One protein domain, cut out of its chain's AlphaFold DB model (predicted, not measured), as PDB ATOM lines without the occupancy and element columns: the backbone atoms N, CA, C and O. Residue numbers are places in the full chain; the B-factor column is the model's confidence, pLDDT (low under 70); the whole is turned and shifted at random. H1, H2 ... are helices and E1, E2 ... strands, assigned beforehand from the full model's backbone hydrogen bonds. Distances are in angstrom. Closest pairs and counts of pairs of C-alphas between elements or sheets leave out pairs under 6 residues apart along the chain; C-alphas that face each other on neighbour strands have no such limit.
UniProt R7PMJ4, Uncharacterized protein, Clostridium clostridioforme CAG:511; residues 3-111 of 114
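What this domain is: This is residues 3 to 111 of the 114 residues of an uncharacterized protein of Clostridium clostridioforme CAG:511 (UniProt R7PMJ4). A ring of five helices, H1 to H5, wraps round a sixth, H6, which is the core and touches each of them. A long link, residues 55 to 70, runs along the outside, and its residues 57 to 62 stick out. The printed part has 109 residues, with six named helices and one named strand in the order H1, H2, H3, H4, E1, H5, H6, and is mostly helix. It is compact, with a radius of gyration of the C-alphas of 12.9 A and spans of 35 by 28 by 24 A.

Where its parts are: H1, residues 9 to 22, begins at C-alpha 9 (62.579, -73.963, 1.955) and is 19.9 A long. H2 is residues 26 to 33, H3 residues 36 to 45 and H4 residues 48 to 54. E1, residues 71 to 73, pairs with no named strand; residues 3 to 4 pair with its residues 71 to 72, antiparallel. H5, residues 78 to 91, is 20.1 A long. H6, residues 95 to 109, is 21.3 A long and ends at C-alpha 109 (69.260, -92.833, 1.925).

How they stand to each other: H6 is the hub. H1 touches it at a steep tilt of 46 degrees, the C-alphas of Ala 11 and Ile 100 closest at 5.9 A. H3 touches H6 about perpendicular, at 88 degrees, Ile 38 to Phe 105 being the closest C-alphas at 6.0 A. H3 and H5 touch at a shallow tilt of 8 degrees, the same way, through residues 83 to 87 of H5 alone; the C-alphas of Tyr 39 and Leu 83 are closest, 6.7 A. H1 and H5 are apart. Every O i to N i+4 pair is within hydrogen-bond range in H1, H2, H3, H5 and H6, and 2 of 3 in H4.

The domain as a whole: The farthest C-alphas, of Glu 61 and Asp 78, are 40.0 A apart. The printed part has no cut. The link from H4 to E1 is long; the others are tight. No printed residue is under 70 in pLDDT.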
ATOM      1  N   LEU A   3      64.917 -74.665 -12.658       97.12
ATOM      2  CA  LEU A   3      64.117 -74.998 -11.480       97.12
ATOM      3  C   LEU A   3      64.177 -73.832 -10.496       97.12
ATOM      4  O   LEU A   3      65.254 -73.295 -10.262       97.12
ATOM      5  N   ASP A   4      63.035 -73.438  -9.943       97.69
ATOM      6  CA  ASP A   4      62.933 -72.334  -8.986       97.69
ATOM      7  C   ASP A   4      62.446 -72.872  -7.637       97.69
ATOM      8  O   ASP A   4      61.284 -73.259  -7.494       97.69
ATOM      9  N   PHE A   5      63.351 -72.906  -6.660       97.44
ATOM     10  CA  PHE A   5      63.087 -73.363  -5.297       97.44
ATOM     11  C   PHE A   5      62.849 -72.210  -4.316       97.44
ATOM     12  O   PHE A   5      62.773 -72.442  -3.112       97.44
ATOM     13  N   SER A   6      62.685 -70.969  -4.791       96.75
ATOM     14  CA  SER A   6      62.546 -69.781  -3.927       96.75
ATOM     15  C   SER A   6      61.391 -69.868  -2.923       96.75
ATOM     16  O   SER A   6      61.436 -69.234  -1.873       96.75
ATOM     17  N   LYS A   7      60.365 -70.673  -3.226       95.69
ATOM     18  CA  LYS A   7      59.193 -70.917  -2.370       95.69
ATOM     19  C   LYS A   7      59.201 -72.283  -1.671       95.69
ATOM     20  O   LYS A   7      58.182 -72.665  -1.108       95.69
ATOM     21  N   HIS A   8      60.320 -73.000  -1.738       95.62
ATOM     22  CA  HIS A   8      60.492 -74.366  -1.247       95.62
ATOM     23  C   HIS A   8      61.694 -74.423  -0.299       95.62
ATOM     24  O   HIS A   8      62.789 -74.813  -0.705       95.62
ATOM     25  N   LEU A   9      61.509 -73.974   0.947       94.56
ATOM     26  CA  LEU A   9      62.579 -73.963   1.955       94.56
ATOM     27  C   LEU A   9      63.081 -75.376   2.242       94.56
ATOM     28  O   LEU A   9      64.281 -75.594   2.339       94.56
ATOM     29  N   GLU A  10      62.168 -76.342   2.263       94.44
ATOM     30  CA  GLU A  10      62.466 -77.758   2.404       94.44
ATOM     31  C   GLU A  10      63.405 -78.264   1.307       94.44
ATOM     32  O   GLU A  10      64.357 -78.990   1.578       94.44
ATOM     33  N   ALA A  11      63.186 -77.829   0.064       96.88
ATOM     34  CA  ALA A  11      64.041 -78.204  -1.053       96.88
ATOM     35  C   ALA A  11      65.421 -77.557  -0.944       96.88
ATOM     36  O   ALA A  11      66.423 -78.230  -1.166       96.88
ATOM     37  N   GLN A  12      65.468 -76.265  -0.611       97.69
ATOM     38  CA  GLN A  12      66.725 -75.535  -0.465       97.69
ATOM     39  C   GLN A  12      67.604 -76.145   0.628       97.69
ATOM     40  O   GLN A  12      68.785 -76.372   0.390       97.69
ATOM     41  N   ASP A  13      67.010 -76.478   1.769       96.31
ATOM     42  CA  ASP A  13      67.688 -77.085   2.910       96.31
ATOM     43  C   ASP A  13      68.252 -78.469   2.569       96.31
ATOM     44  O   ASP A  13      69.437 -78.725   2.772       96.31
ATOM     45  N   MET A  14      67.455 -79.335   1.935       97.19
ATOM     46  CA  MET A  14      67.938 -80.645   1.487       97.19
ATOM     47  C   MET A  14      69.070 -80.530   0.459       97.19
ATOM     48  O   MET A  14      70.056 -81.260   0.546       97.19
ATOM     49  N   ILE A  15      68.959 -79.611  -0.507       97.94
ATOM     50  CA  ILE A  15      70.021 -79.380  -1.497       97.94
ATOM     51  C   ILE A  15      71.294 -78.915  -0.792       97.94
ATOM     52  O   ILE A  15      72.347 -79.499  -1.033       97.94
ATOM     53  N   TRP A  16      71.187 -77.937   0.108       97.31
ATOM     54  CA  TRP A  16      72.317 -77.403   0.861       97.31
ATOM     55  C   TRP A  16      73.029 -78.497   1.666       97.31
ATOM     56  O   TRP A  16      74.259 -78.577   1.667       97.31
ATOM     57  N   ILE A  17      72.278 -79.393   2.316       96.19
ATOM     58  CA  ILE A  17      72.870 -80.506   3.067       96.19
ATOM     59  C   ILE A  17      73.633 -81.443   2.123       96.19
ATOM     60  O   ILE A  17      74.787 -81.782   2.387       96.19
ATOM     61  N   ILE A  18      73.029 -81.824   0.993       96.69
ATOM     62  CA  ILE A  18      73.667 -82.705   0.005       96.69
ATOM     63  C   ILE A  18      74.932 -82.059  -0.585       96.69
ATOM     64  O   ILE A  18      75.936 -82.756  -0.755       96.69
ATOM     65  N   GLU A  19      74.902 -80.755  -0.882       95.38
ATOM     66  CA  GLU A  19      76.067 -79.991  -1.350       95.38
ATOM     67  C   GLU A  19      77.239 -80.113  -0.375       95.38
ATOM     68  O   GLU A  19      78.347 -80.471  -0.780       95.38
ATOM     69  N   ASN A  20      76.987 -79.874   0.914       94.88
ATOM     70  CA  ASN A  20      78.032 -79.854   1.934       94.88
ATOM     71  C   ASN A  20      78.552 -81.249   2.285       94.88
ATOM     72  O   ASN A  20      79.764 -81.437   2.385       94.88
ATOM     73  N   GLU A  21      77.674 -82.241   2.438       95.50
ATOM     74  CA  GLU A  21      78.105 -83.595   2.802       95.50
ATOM     75  C   GLU A  21      78.866 -84.299   1.678       95.50
ATOM     76  O   GLU A  21      79.767 -85.099   1.938       95.50
ATOM     77  N   LYS A  22      78.519 -84.014   0.415       93.12
ATOM     78  CA  LYS A  22      79.142 -84.667  -0.743       93.12
ATOM     79  C   LYS A  22      80.145 -83.787  -1.489       93.12
ATOM     80  O   LYS A  22      80.757 -84.272  -2.440       93.12
ATOM     81  N   GLY A  23      80.327 -82.533  -1.073       94.19
ATOM     82  CA  GLY A  23      81.251 -81.584  -1.696       94.19
ATOM     83  C   GLY A  23      80.902 -81.282  -3.155       94.19
ATOM     84  O   GLY A  23      81.781 -81.330  -4.015       94.19
ATOM     85  N   MET A  24      79.625 -81.029  -3.441       95.44
ATOM     86  CA  MET A  24      79.104 -80.817  -4.797       95.44
ATOM     87  C   MET A  24      78.292 -79.526  -4.902       95.44
ATOM     88  O   MET A  24      77.895 -78.960  -3.893       95.44
ATOM     89  N   SER A  25      78.039 -79.073  -6.129       96.38
ATOM     90  CA  SER A  25      77.167 -77.923  -6.406       96.38
ATOM     91  C   SER A  25      75.677 -78.273  -6.322       96.38
ATOM     92  O   SER A  25      75.292 -79.430  -6.479       96.38
ATOM     93  N   ALA A  26      74.808 -77.268  -6.190       96.56
ATOM     94  CA  ALA A  26      73.356 -77.439  -6.105       96.56
ATOM     95  C   ALA A  26      72.789 -78.175  -7.326       96.56
ATOM     96  O   ALA A  26      71.918 -79.041  -7.211       96.56
ATOM     97  N   THR A  27      73.328 -77.878  -8.511       96.94
ATOM     98  CA  THR A  27      72.996 -78.589  -9.751       96.94
ATOM     99  C   THR A  27      73.353 -80.071  -9.652       96.94
ATOM    100  O   THR A  27      72.543 -80.920 -10.028       96.94
ATOM    101  N   GLU A  28      74.538 -80.407  -9.142       97.25
ATOM    102  CA  GLU A  28      74.976 -81.795  -8.957       97.25
ATOM    103  C   GLU A  28      74.188 -82.509  -7.855       97.25
ATOM    104  O   GLU A  28      73.811 -83.664  -8.045       97.25
ATOM    105  N   ALA A  29      73.860 -81.822  -6.760       97.12
ATOM    106  CA  ALA A  29      73.041 -82.336  -5.665       97.12
ATOM    107  C   ALA A  29      71.655 -82.764  -6.153       97.12
ATOM    108  O   ALA A  29      71.239 -83.913  -5.966       97.12
ATOM    109  N   VAL A  30      70.965 -81.888  -6.884       97.75
ATOM    110  CA  VAL A  30      69.660 -82.221  -7.464       97.75
ATOM    111  C   VAL A  30      69.800 -83.315  -8.526       97.75
ATOM    112  O   VAL A  30      69.033 -84.279  -8.533       97.75
ATOM    113  N   LYS A  31      70.801 -83.219  -9.410       97.38
ATOM    114  CA  LYS A  31      71.000 -84.202 -10.482       97.38
ATOM    115  C   LYS A  31      71.332 -85.594  -9.940       97.38
ATOM    116  O   LYS A  31      70.823 -86.572 -10.478       97.38
ATOM    117  N   CYS A  32      72.142 -85.712  -8.890       96.62
ATOM    118  CA  CYS A  32      72.509 -87.006  -8.311       96.62
ATOM    119  C   CYS A  32      71.349 -87.660  -7.545       96.62
ATOM    120  O   CYS A  32      71.270 -88.889  -7.494       96.62
ATOM    121  N   SER A  33      70.421 -86.854  -7.018       97.88
ATOM    122  CA  SER A  33      69.223 -87.325  -6.312       97.88
ATOM    123  C   SER A  33      68.239 -88.040  -7.245       97.88
ATOM    124  O   SER A  33      67.540 -88.964  -6.835       97.88
ATOM    125  N   VAL A  34      68.211 -87.676  -8.532       98.38
ATOM    126  CA  VAL A  34      67.351 -88.319  -9.536       98.38
ATOM    127  C   VAL A  34      68.034 -89.564 -10.103       98.38
ATOM    128  O   VAL A  34      68.788 -89.498 -11.078       98.38
ATOM    129  N   ASN A  35      67.764 -90.716  -9.488       98.19
ATOM    130  CA  ASN A  35      68.272 -92.022  -9.912       98.19
ATOM    131  C   ASN A  35      67.289 -93.169  -9.584       98.19
ATOM    132  O   ASN A  35      66.333 -92.985  -8.831       98.19
ATOM    133  N   GLU A  36      67.537 -94.360 -10.141       97.88
ATOM    134  CA  GLU A  36      66.663 -95.541 -10.002       97.88
ATOM    135  C   GLU A  36      66.463 -95.983  -8.547       97.88
ATOM    136  O   GLU A  36      65.354 -96.333  -8.151       97.88
ATOM    137  N   LYS A  37      67.518 -95.947  -7.722       97.06
ATOM    138  CA  LYS A  37      67.439 -96.369  -6.314       97.06
ATOM    139  C   LYS A  37      66.438 -95.500  -5.550       97.06
ATOM    140  O   LYS A  37      65.581 -96.016  -4.832       97.06
ATOM    141  N   ILE A  38      66.541 -94.186  -5.724       97.56
ATOM    142  CA  ILE A  38      65.647 -93.225  -5.074       97.56
ATOM    143  C   ILE A  38      64.235 -93.322  -5.653       97.56
ATOM    144  O   ILE A  38      63.268 -93.339  -4.897       97.56
ATOM    145  N   TYR A  39      64.104 -93.484  -6.973       97.69
ATOM    146  CA  TYR A  39      62.813 -93.724  -7.619       97.69
ATOM    147  C   TYR A  39      62.080 -94.924  -7.006       97.69
ATOM    148  O   TYR A  39      60.919 -94.801  -6.623       97.69
ATOM    149  N   HIS A  40      62.750 -96.071  -6.871       95.62
ATOM    150  CA  HIS A  40      62.148 -97.252  -6.254       95.62
ATOM    151  C   HIS A  40      61.727 -96.994  -4.808       95.62
ATOM    152  O   HIS A  40      60.609 -97.340  -4.437       95.62
ATOM    153  N   SER A  41      62.555 -96.282  -4.039       93.94
ATOM    154  CA  SER A  41      62.238 -95.917  -2.652       93.94
ATOM    155  C   SER A  41      60.938 -95.103  -2.563       93.94
ATOM    156  O   SER A  41      60.045 -95.454  -1.797       93.94
ATOM    157  N   ILE A  42      60.772 -94.090  -3.424       95.00
ATOM    158  CA  ILE A  42      59.538 -93.288  -3.520       95.00
ATOM    159  C   ILE A  42      58.325 -94.163  -3.879       95.00
ATOM    160  O   ILE A  42      57.237 -94.003  -3.323       95.00
ATOM    161  N   MET A  43      58.491 -95.084  -4.828       92.50
ATOM    162  CA  MET A  43      57.386 -95.889  -5.358       92.50
ATOM    163  C   MET A  43      56.924 -96.995  -4.402       92.50
ATOM    164  O   MET A  43      55.744 -97.365  -4.424       92.50
ATOM    165  N   ASP A  44      57.828 -97.511  -3.572       89.62
ATOM    166  CA  ASP A  44      57.549 -98.603  -2.639       89.62
ATOM    167  C   ASP A  44      56.787 -98.116  -1.404       89.62
ATOM    168  O   ASP A  44      55.848 -98.773  -0.946       89.62
ATOM    169  N   VAL A  45      57.139 -96.932  -0.900       83.38
ATOM    170  CA  VAL A  45      56.566 -96.382   0.333       83.38
ATOM    171  C   VAL A  45      55.164 -95.789   0.149       83.38
ATOM    172  O   VAL A  45      54.321 -95.941   1.027       83.38
ATOM    173  N   LYS A  46      54.866 -95.153  -0.993       79.56
ATOM    174  CA  LYS A  46      53.568 -94.500  -1.299       79.56
ATOM    175  C   LYS A  46      53.112 -93.421  -0.302       79.56
ATOM    176  O   LYS A  46      51.945 -93.036  -0.317       79.56
ATOM    177  N   TRP A  47      54.000 -92.931   0.562       84.50
ATOM    178  CA  TRP A  47      53.711 -91.869   1.536       84.50
ATOM    179  C   TRP A  47      54.619 -90.642   1.371       84.50
ATOM    180  O   TRP A  47      54.736 -89.840   2.289       84.50
ATOM    181  N   ALA A  48      55.208 -90.437   0.186       85.44
ATOM    182  CA  ALA A  48      56.126 -89.325  -0.090       85.44
ATOM    183  C   ALA A  48      55.528 -87.930   0.186       85.44
ATOM    184  O   ALA A  48      56.223 -87.031   0.651       85.44
ATOM    185  N   SER A  49      54.228 -87.742  -0.053       85.38
ATOM    186  CA  SER A  49      53.533 -86.487   0.263       85.38
ATOM    187  C   SER A  49      53.441 -86.215   1.766       85.38
ATOM    188  O   SER A  49      53.604 -85.072   2.186       85.38
ATOM    189  N   ILE A  50      53.227 -87.260   2.567       86.00
ATOM    190  CA  ILE A  50      53.219 -87.185   4.032       86.00
ATOM    191  C   ILE A  50      54.644 -86.935   4.526       86.00
ATOM    192  O   ILE A  50      54.858 -86.002   5.293       86.00
ATOM    193  N   ALA A  51      55.607 -87.699   4.007       87.50
ATOM    194  CA  ALA A  51      57.034 -87.568   4.292       87.50
ATOM    195  C   ALA A  51      57.509 -86.115   4.141       87.50
ATOM    196  O   ALA A  51      58.148 -85.555   5.022       87.50
ATOM    197  N   LEU A  52      57.130 -85.468   3.035       90.12
ATOM    198  CA  LEU A  52      57.552 -84.100   2.763       90.12
ATOM    199  C   LEU A  52      57.025 -83.106   3.802       90.12
ATOM    200  O   LEU A  52      57.744 -82.196   4.195       90.12
ATOM    201  N   SER A  53      55.783 -83.281   4.260       88.75
ATOM    202  CA  SER A  53      55.202 -82.421   5.301       88.75
ATOM    203  C   SER A  53      55.831 -82.615   6.683       88.75
ATOM    204  O   SER A  53      55.630 -81.782   7.563       88.75
ATOM    205  N   LEU A  54      56.564 -83.714   6.860       88.75
ATOM    206  CA  LEU A  54      57.249 -84.072   8.093       88.75
ATOM    207  C   LEU A  54      58.734 -83.686   8.067       88.75
ATOM    208  O   LEU A  54      59.377 -83.696   9.107       88.75
ATOM    209  N   TRP A  55      59.301 -83.267   6.936       91.38
ATOM    210  CA  TRP A  55      60.708 -82.873   6.914       91.38
ATOM    211  C   TRP A  55      61.009 -81.765   7.945       91.38
ATOM    212  O   TRP A  55      60.381 -80.706   7.936       91.38
ATOM    213  N   GLY A  56      61.954 -82.035   8.854       85.25
ATOM    214  CA  GLY A  56      62.333 -81.135   9.949       85.25
ATOM    215  C   GLY A  56      61.323 -81.034  11.101       85.25
ATOM    216  O   GLY A  56      61.462 -80.148  11.939       85.25
ATOM    217  N   HIS A  57      60.302 -81.896  11.159       85.69
ATOM    218  CA  HIS A  57      59.252 -81.829  12.184       85.69
ATOM    219  C   HIS A  57      59.725 -82.209  13.597       85.69
ATOM    220  O   HIS A  57      59.042 -81.914  14.580       85.69
ATOM    221  N   ASP A  58      60.824 -82.954  13.691       83.56
ATOM    222  CA  ASP A  58      61.387 -83.501  14.924       83.56
ATOM    223  C   ASP A  58      62.225 -82.476  15.700       83.56
ATOM    224  O   ASP A  58      62.436 -82.641  16.904       83.56
ATOM    225  N   ASP A  59      62.617 -81.386  15.040       84.06
ATOM    226  CA  ASP A  59      63.314 -80.246  15.625       84.06
ATOM    227  C   ASP A  59      62.537 -78.937  15.370       84.06
ATOM    228  O   ASP A  59      62.737 -78.268  14.353       84.06
ATOM    229  N   PRO A  60      61.652 -78.526  16.301       80.25
ATOM    230  CA  PRO A  60      60.887 -77.283  16.189       80.25
ATOM    231  C   PRO A  60      61.748 -76.014  16.115       80.25
ATOM    232  O   PRO A  60      61.268 -74.984  15.646       80.25
ATOM    233  N   GLU A  61      62.994 -76.077  16.594       85.12
ATOM    234  CA  GLU A  61      63.940 -74.957  16.601       85.12
ATOM    235  C   GLU A  61      64.899 -75.011  15.398       85.12
ATOM    236  O   GLU A  61      65.805 -74.172  15.288       85.12
ATOM    237  N   ARG A  62      64.701 -75.972  14.477       83.94
ATOM    238  CA  ARG A  62      65.521 -76.140  13.277       83.94
ATOM    239  C   ARG A  62      65.587 -74.837  12.496       83.94
ATOM    240  O   ARG A  62      64.576 -74.232  12.129       83.94
ATOM    241  N   LYS A  63      66.810 -74.443  12.157       86.38
ATOM    242  CA  LYS A  63      67.058 -73.385  11.182       86.38
ATOM    243  C   LYS A  63      67.136 -74.014   9.802       86.38
ATOM    244  O   LYS A  63      67.944 -74.906   9.581       86.38
ATOM    245  N   TRP A  64      66.278 -73.544   8.908       89.88
ATOM    246  CA  TRP A  64      66.303 -73.920   7.501       89.88
ATOM    247  C   TRP A  64      67.519 -73.296   6.833       89.88
ATOM    248  O   TRP A  64      67.638 -72.067   6.815       89.88
ATOM    249  N   GLU A  65      68.395 -74.128   6.278       94.31
ATOM    250  CA  GLU A  65      69.478 -73.636   5.438       94.31
ATOM    251  C   GLU A  65      68.936 -73.293   4.048       94.31
ATOM    252  O   GLU A  65      68.037 -73.945   3.512       94.31
ATOM    253  N   THR A  66      69.455 -72.219   3.459       94.62
ATOM    254  CA  THR A  66      68.979 -71.709   2.167       94.62
ATOM    255  C   THR A  66      70.109 -71.647   1.161       94.62
ATOM    256  O   THR A  66      71.254 -71.364   1.514       94.62
ATOM    257  N   LEU A  67      69.774 -71.837  -0.112       95.12
ATOM    258  CA  LEU A  67      70.735 -71.684  -1.196       95.12
ATOM    259  C   LEU A  67      71.019 -70.203  -1.437       95.12
ATOM    260  O   LEU A  67      70.100 -69.385  -1.455       95.12
ATOM    261  N   GLU A  68      72.279 -69.866  -1.722       92.12
ATOM    262  CA  GLU A  68      72.643 -68.511  -2.164       92.12
ATOM    263  C   GLU A  68      71.882 -68.127  -3.445       92.12
ATOM    264  O   GLU A  68      71.411 -66.998  -3.593       92.12
ATOM    265  N   ASN A  69      71.700 -69.096  -4.348       94.19
ATOM    266  CA  ASN A  69      70.843 -68.969  -5.516       94.19
ATOM    267  C   ASN A  69      69.798 -70.103  -5.538       94.19
ATOM    268  O   ASN A  69      70.142 -71.241  -5.860       94.19
ATOM    269  N   PRO A  70      68.514 -69.815  -5.257       95.31
ATOM    270  CA  PRO A  70      67.459 -70.828  -5.240       95.31
ATOM    271  C   PRO A  70      67.002 -71.249  -6.645       95.31
ATOM    272  O   PRO A  70      66.134 -72.113  -6.784       95.31
ATOM    273  N   ILE A  71      67.546 -70.628  -7.695       97.44
ATOM    274  CA  ILE A  71      67.250 -70.953  -9.083       97.44
ATOM    275  C   ILE A  71      68.392 -71.794  -9.646       97.44
ATOM    276  O   ILE A  71      69.488 -71.291  -9.896       97.44
ATOM    277  N   VAL A  72      68.106 -73.066  -9.906       96.00
ATOM    278  CA  VAL A  72      69.099 -74.046 -10.348       96.00
ATOM    279  C   VAL A  72      68.836 -74.427 -11.802       96.00
ATOM    280  O   VAL A  72      67.737 -74.847 -12.172       96.00
ATOM    281  N   GLU A  73      69.856 -74.292 -12.645       96.62
ATOM    282  CA  GLU A  73      69.819 -74.778 -14.022       96.62
ATOM    283  C   GLU A  73      70.434 -76.175 -14.097       96.62
ATOM    284  O   GLU A  73      71.575 -76.401 -13.692       96.62
ATOM    285  N   ILE A  74      69.650 -77.132 -14.598       95.69
ATOM    286  CA  ILE A  74      70.019 -78.547 -14.639       95.69
ATOM    287  C   ILE A  74      69.753 -79.123 -16.015       95.69
ATOM    288  O   ILE A  74      68.641 -79.033 -16.541       95.69
ATOM    289  N   ASP A  75      70.764 -79.771 -16.576       96.12
ATOM    290  CA  ASP A  75      70.623 -80.610 -17.756       96.12
ATOM    291  C   ASP A  75      70.427 -82.072 -17.331       96.12
ATOM    292  O   ASP A  75      71.386 -82.763 -16.971       96.12
ATOM    293  N   PHE A  76      69.171 -82.519 -17.278       97.31
ATOM    294  CA  PHE A  76      68.823 -83.905 -16.972       97.31
ATOM    295  C   PHE A  76      68.942 -84.759 -18.231       97.31
ATOM    296  O   PHE A  76      68.469 -84.360 -19.292       97.31
ATOM    297  N   ASN A  77      69.509 -85.957 -18.100       97.25
ATOM    298  CA  ASN A  77      69.487 -86.917 -19.202       97.25
ATOM    299  C   ASN A  77      68.090 -87.549 -19.374       97.25
ATOM    300  O   ASN A  77      67.228 -87.441 -18.498       97.25
ATOM    301  N   ASP A  78      67.887 -88.257 -20.486       97.88
ATOM    302  CA  ASP A  78      66.597 -88.871 -20.826       97.88
ATOM    303  C   ASP A  78      66.071 -89.820 -19.740       97.88
ATOM    304  O   ASP A  78      64.873 -89.825 -19.452       97.88
ATOM    305  N   ASN A  79      66.955 -90.589 -19.089       98.19
ATOM    306  CA  ASN A  79      66.545 -91.489 -18.012       98.19
ATOM    307  C   ASN A  79      66.041 -90.704 -16.796       98.19
ATOM    308  O   ASN A  79      64.996 -91.015 -16.234       98.19
ATOM    309  N   GLN A  80      66.750 -89.647 -16.409       98.44
ATOM    310  CA  GLN A  80      66.355 -88.793 -15.291       98.44
ATOM    311  C   GLN A  80      65.013 -88.110 -15.555       98.44
ATOM    312  O   GLN A  80      64.135 -88.122 -14.692       98.44
ATOM    313  N   LEU A  81      64.815 -87.581 -16.764       98.38
ATOM    314  CA  LEU A  81      63.534 -87.003 -17.175       98.38
ATOM    315  C   LEU A  81      62.405 -88.040 -17.131       98.38
ATOM    316  O   LEU A  81      61.309 -87.740 -16.657       98.38
ATOM    317  N   TYR A  82      62.675 -89.272 -17.567       98.31
ATOM    318  CA  TYR A  82      61.720 -90.374 -17.497       98.31
ATOM    319  C   TYR A  82      61.316 -90.710 -16.051       98.31
ATOM    320  O   TYR A  82      60.123 -90.842 -15.769       98.31
ATOM    321  N   LEU A  83      62.277 -90.792 -15.126       98.62
ATOM    322  CA  LEU A  83      62.018 -91.064 -13.709       98.62
ATOM    323  C   LEU A  83      61.207 -89.950 -13.040       98.62
ATOM    324  O   LEU A  83      60.217 -90.232 -12.359       98.62
ATOM    325  N   ILE A  84      61.571 -88.688 -13.290       98.38
ATOM    326  CA  ILE A  84      60.821 -87.524 -12.802       98.38
ATOM    327  C   ILE A  84      59.373 -87.591 -13.291       98.38
ATOM    328  O   ILE A  84      58.443 -87.443 -12.500       98.38
ATOM    329  N   GLU A  85      59.163 -87.877 -14.577       98.25
ATOM    330  CA  GLU A  85      57.823 -87.942 -15.158       98.25
ATOM    331  C   GLU A  85      56.988 -89.101 -14.591       98.25
ATOM    332  O   GLU A  85      55.771 -88.968 -14.425       98.25
ATOM    333  N   LYS A  86      57.617 -90.233 -14.252       97.75
ATOM    334  CA  LYS A  86      56.940 -91.357 -13.593       97.75
ATOM    335  C   LYS A  86      56.430 -90.977 -12.211       97.75
ATOM    336  O   LYS A  86      55.246 -91.194 -11.952       97.75
ATOM    337  N   VAL A  87      57.278 -90.380 -11.372       97.25
ATOM    338  CA  VAL A  87      56.881 -89.900 -10.037       97.25
ATOM    339  C   VAL A  87      55.793 -88.840 -10.168       97.25
ATOM    340  O   VAL A  87      54.731 -88.968  -9.564       97.25
ATOM    341  N   ARG A  88      55.993 -87.853 -11.050       97.25
ATOM    342  CA  ARG A  88      55.036 -86.769 -11.300       97.25
ATOM    343  C   ARG A  88      53.638 -87.288 -11.638       97.25
ATOM    344  O   ARG A  88      52.656 -86.833 -11.056       97.25
ATOM    345  N   LYS A  89      53.538 -88.239 -12.577       96.19
ATOM    346  CA  LYS A  89      52.256 -88.843 -12.980       96.19
ATOM    347  C   LYS A  89      51.655 -89.709 -11.884       96.19
ATOM    348  O   LYS A  89      50.440 -89.700 -11.718       96.19
ATOM    349  N   LYS A  90      52.483 -90.489 -11.188       93.94
ATOM    350  CA  LYS A  90      52.017 -91.427 -10.167       93.94
ATOM    351  C   LYS A  90      51.424 -90.702  -8.963       93.94
ATOM    352  O   LYS A  90      50.340 -91.076  -8.526       93.94
ATOM    353  N   GLU A  91      52.121 -89.678  -8.486       93.06
ATOM    354  CA  GLU A  91      51.746 -88.882  -7.313       93.06
ATOM    355  C   GLU A  91      50.798 -87.725  -7.663       93.06
ATOM    356  O   GLU A  91      50.265 -87.067  -6.776       93.06
ATOM    357  N   ASN A  92      50.552 -87.482  -8.957       94.94
ATOM    358  CA  ASN A  92      49.719 -86.386  -9.459       94.94
ATOM    359  C   ASN A  92      50.174 -85.004  -8.941       94.94
ATOM    360  O   ASN A  92      49.381 -84.201  -8.450       94.94
ATOM    361  N   VAL A  93      51.472 -84.729  -9.070       95.88
ATOM    362  CA  VAL A  93      52.111 -83.485  -8.611       95.88
ATOM    363  C   VAL A  93      52.735 -82.704  -9.770       95.88
ATOM    364  O   VAL A  93      52.749 -83.148 -10.920       95.88
ATOM    365  N   ASN A  94      53.243 -81.502  -9.492       97.06
ATOM    366  CA  ASN A  94      54.042 -80.754 -10.461       97.06
ATOM    367  C   ASN A  94      55.496 -81.272 -10.497       97.06
ATOM    368  O   ASN A  94      55.913 -82.079  -9.666       97.06
ATOM    369  N   ILE A  95      56.274 -80.812 -11.479       96.88
ATOM    370  CA  ILE A  95      57.658 -81.268 -11.671       96.88
ATOM    371  C   ILE A  95      58.587 -80.914 -10.500       96.88
ATOM    372  O   ILE A  95      59.431 -81.728 -10.136       96.88
ATOM    373  N   ILE A  96      58.407 -79.740  -9.886       97.62
ATOM    374  CA  ILE A  96      59.209 -79.290  -8.744       97.62
ATOM    375  C   ILE A  96      58.960 -80.217  -7.558       97.62
ATOM    376  O   ILE A  96      59.906 -80.782  -7.028       97.62
ATOM    377  N   THR A  97      57.702 -80.474  -7.208       97.56
ATOM    378  CA  THR A  97      57.346 -81.399  -6.126       97.56
ATOM    379  C   THR A  97      57.863 -82.816  -6.383       97.56
ATOM    380  O   THR A  97      58.370 -83.448  -5.463       97.56
ATOM    381  N   ALA A  98      57.807 -83.310  -7.625       97.81
ATOM    382  CA  ALA A  98      58.383 -84.613  -7.957       97.81
ATOM    383  C   ALA A  98      59.900 -84.655  -7.691       97.81
ATOM    384  O   ALA A  98      60.392 -85.619  -7.115       97.81
ATOM    385  N   ILE A  99      60.635 -83.599  -8.060       98.25
ATOM    386  CA  ILE A  99      62.072 -83.467  -7.768       98.25
ATOM    387  C   ILE A  99      62.325 -83.354  -6.258       98.25
ATOM    388  O   ILE A  99      63.271 -83.954  -5.755       98.25
ATOM    389  N   ILE A 100      61.460 -82.657  -5.521       98.12
ATOM    390  CA  ILE A 100      61.544 -82.566  -4.058       98.12
ATOM    391  C   ILE A 100      61.399 -83.947  -3.410       98.12
ATOM    392  O   ILE A 100      62.125 -84.240  -2.468       98.12
ATOM    393  N   TYR A 101      60.561 -84.843  -3.940       97.88
ATOM    394  CA  TYR A 101      60.528 -86.230  -3.460       97.88
ATOM    395  C   TYR A 101      61.846 -86.971  -3.712       97.88
ATOM    396  O   TYR A 101      62.286 -87.724  -2.848       97.88
ATOM    397  N   PHE A 102      62.523 -86.737  -4.839       98.19
ATOM    398  CA  PHE A 102      63.866 -87.293  -5.047       98.19
ATOM    399  C   PHE A 102      64.881 -86.761  -4.032       98.19
ATOM    400  O   PHE A 102      65.679 -87.541  -3.517       98.19
ATOM    401  N   LEU A 103      64.846 -85.466  -3.716       97.94
ATOM    402  CA  LEU A 103      65.701 -84.882  -2.677       97.94
ATOM    403  C   LEU A 103      65.410 -85.519  -1.314       97.94
ATOM    404  O   LEU A 103      66.319 -86.023  -0.666       97.94
ATOM    405  N   LEU A 104      64.132 -85.602  -0.951       97.25
ATOM    406  CA  LEU A 104      63.667 -86.158   0.313       97.25
ATOM    407  C   LEU A 104      64.142 -87.595   0.524       97.25
ATOM    408  O   LEU A 104      64.805 -87.896   1.507       97.25
ATOM    409  N   PHE A 105      63.912 -88.481  -0.442       96.56
ATOM    410  CA  PHE A 105      64.365 -89.869  -0.321       96.56
ATOM    411  C   PHE A 105      65.882 -90.025  -0.471       96.56
ATOM    412  O   PHE A 105      66.451 -91.030  -0.043       96.56
ATOM    413  N   THR A 106      66.569 -89.027  -1.033       97.25
ATOM    414  CA  THR A 106      68.033 -88.972  -0.974       97.25
ATOM    415  C   THR A 106      68.504 -88.713   0.455       97.25
ATOM    416  O   THR A 106      69.434 -89.399   0.883       97.25
ATOM    417  N   MET A 107      67.830 -87.832   1.204       95.69
ATOM    418  CA  MET A 107      68.097 -87.602   2.630       95.69
ATOM    419  C   MET A 107      67.931 -88.884   3.457       95.69
ATOM    420  O   MET A 107      68.860 -89.258   4.173       95.69
ATOM    421  N   ASP A 108      66.821 -89.610   3.282       93.88
ATOM    422  CA  ASP A 108      66.604 -90.921   3.930       93.88
ATOM    423  C   ASP A 108      67.752 -91.890   3.618       93.88
ATOM    424  O   ASP A 108      68.354 -92.493   4.505       93.88
ATOM    425  N   SER A 109      68.160 -91.961   2.346       94.50
ATOM    426  CA  SER A 109      69.260 -92.833   1.925       94.50
ATOM    427  C   SER A 109      70.633 -92.453   2.504       94.50
ATOM    428  O   SER A 109      71.543 -93.286   2.485       94.50
ATOM    429  N   MET A 110      70.782 -91.213   2.979       94.31
ATOM    430  CA  MET A 110      71.964 -90.683   3.666       94.31
ATOM    431  C   MET A 110      71.878 -90.860   5.193       94.31
ATOM    432  O   MET A 110      72.854 -90.590   5.885       94.31
ATOM    433  N   GLY A 111      70.760 -91.377   5.714       92.56
ATOM    434  CA  GLY A 111      70.551 -91.655   7.136       92.56
ATOM    435  C   GLY A 111      69.828 -90.548   7.902       92.56
ATOM    436  O   GLY A 111      69.761 -90.617   9.128       92.56
TER     437      GLY A 111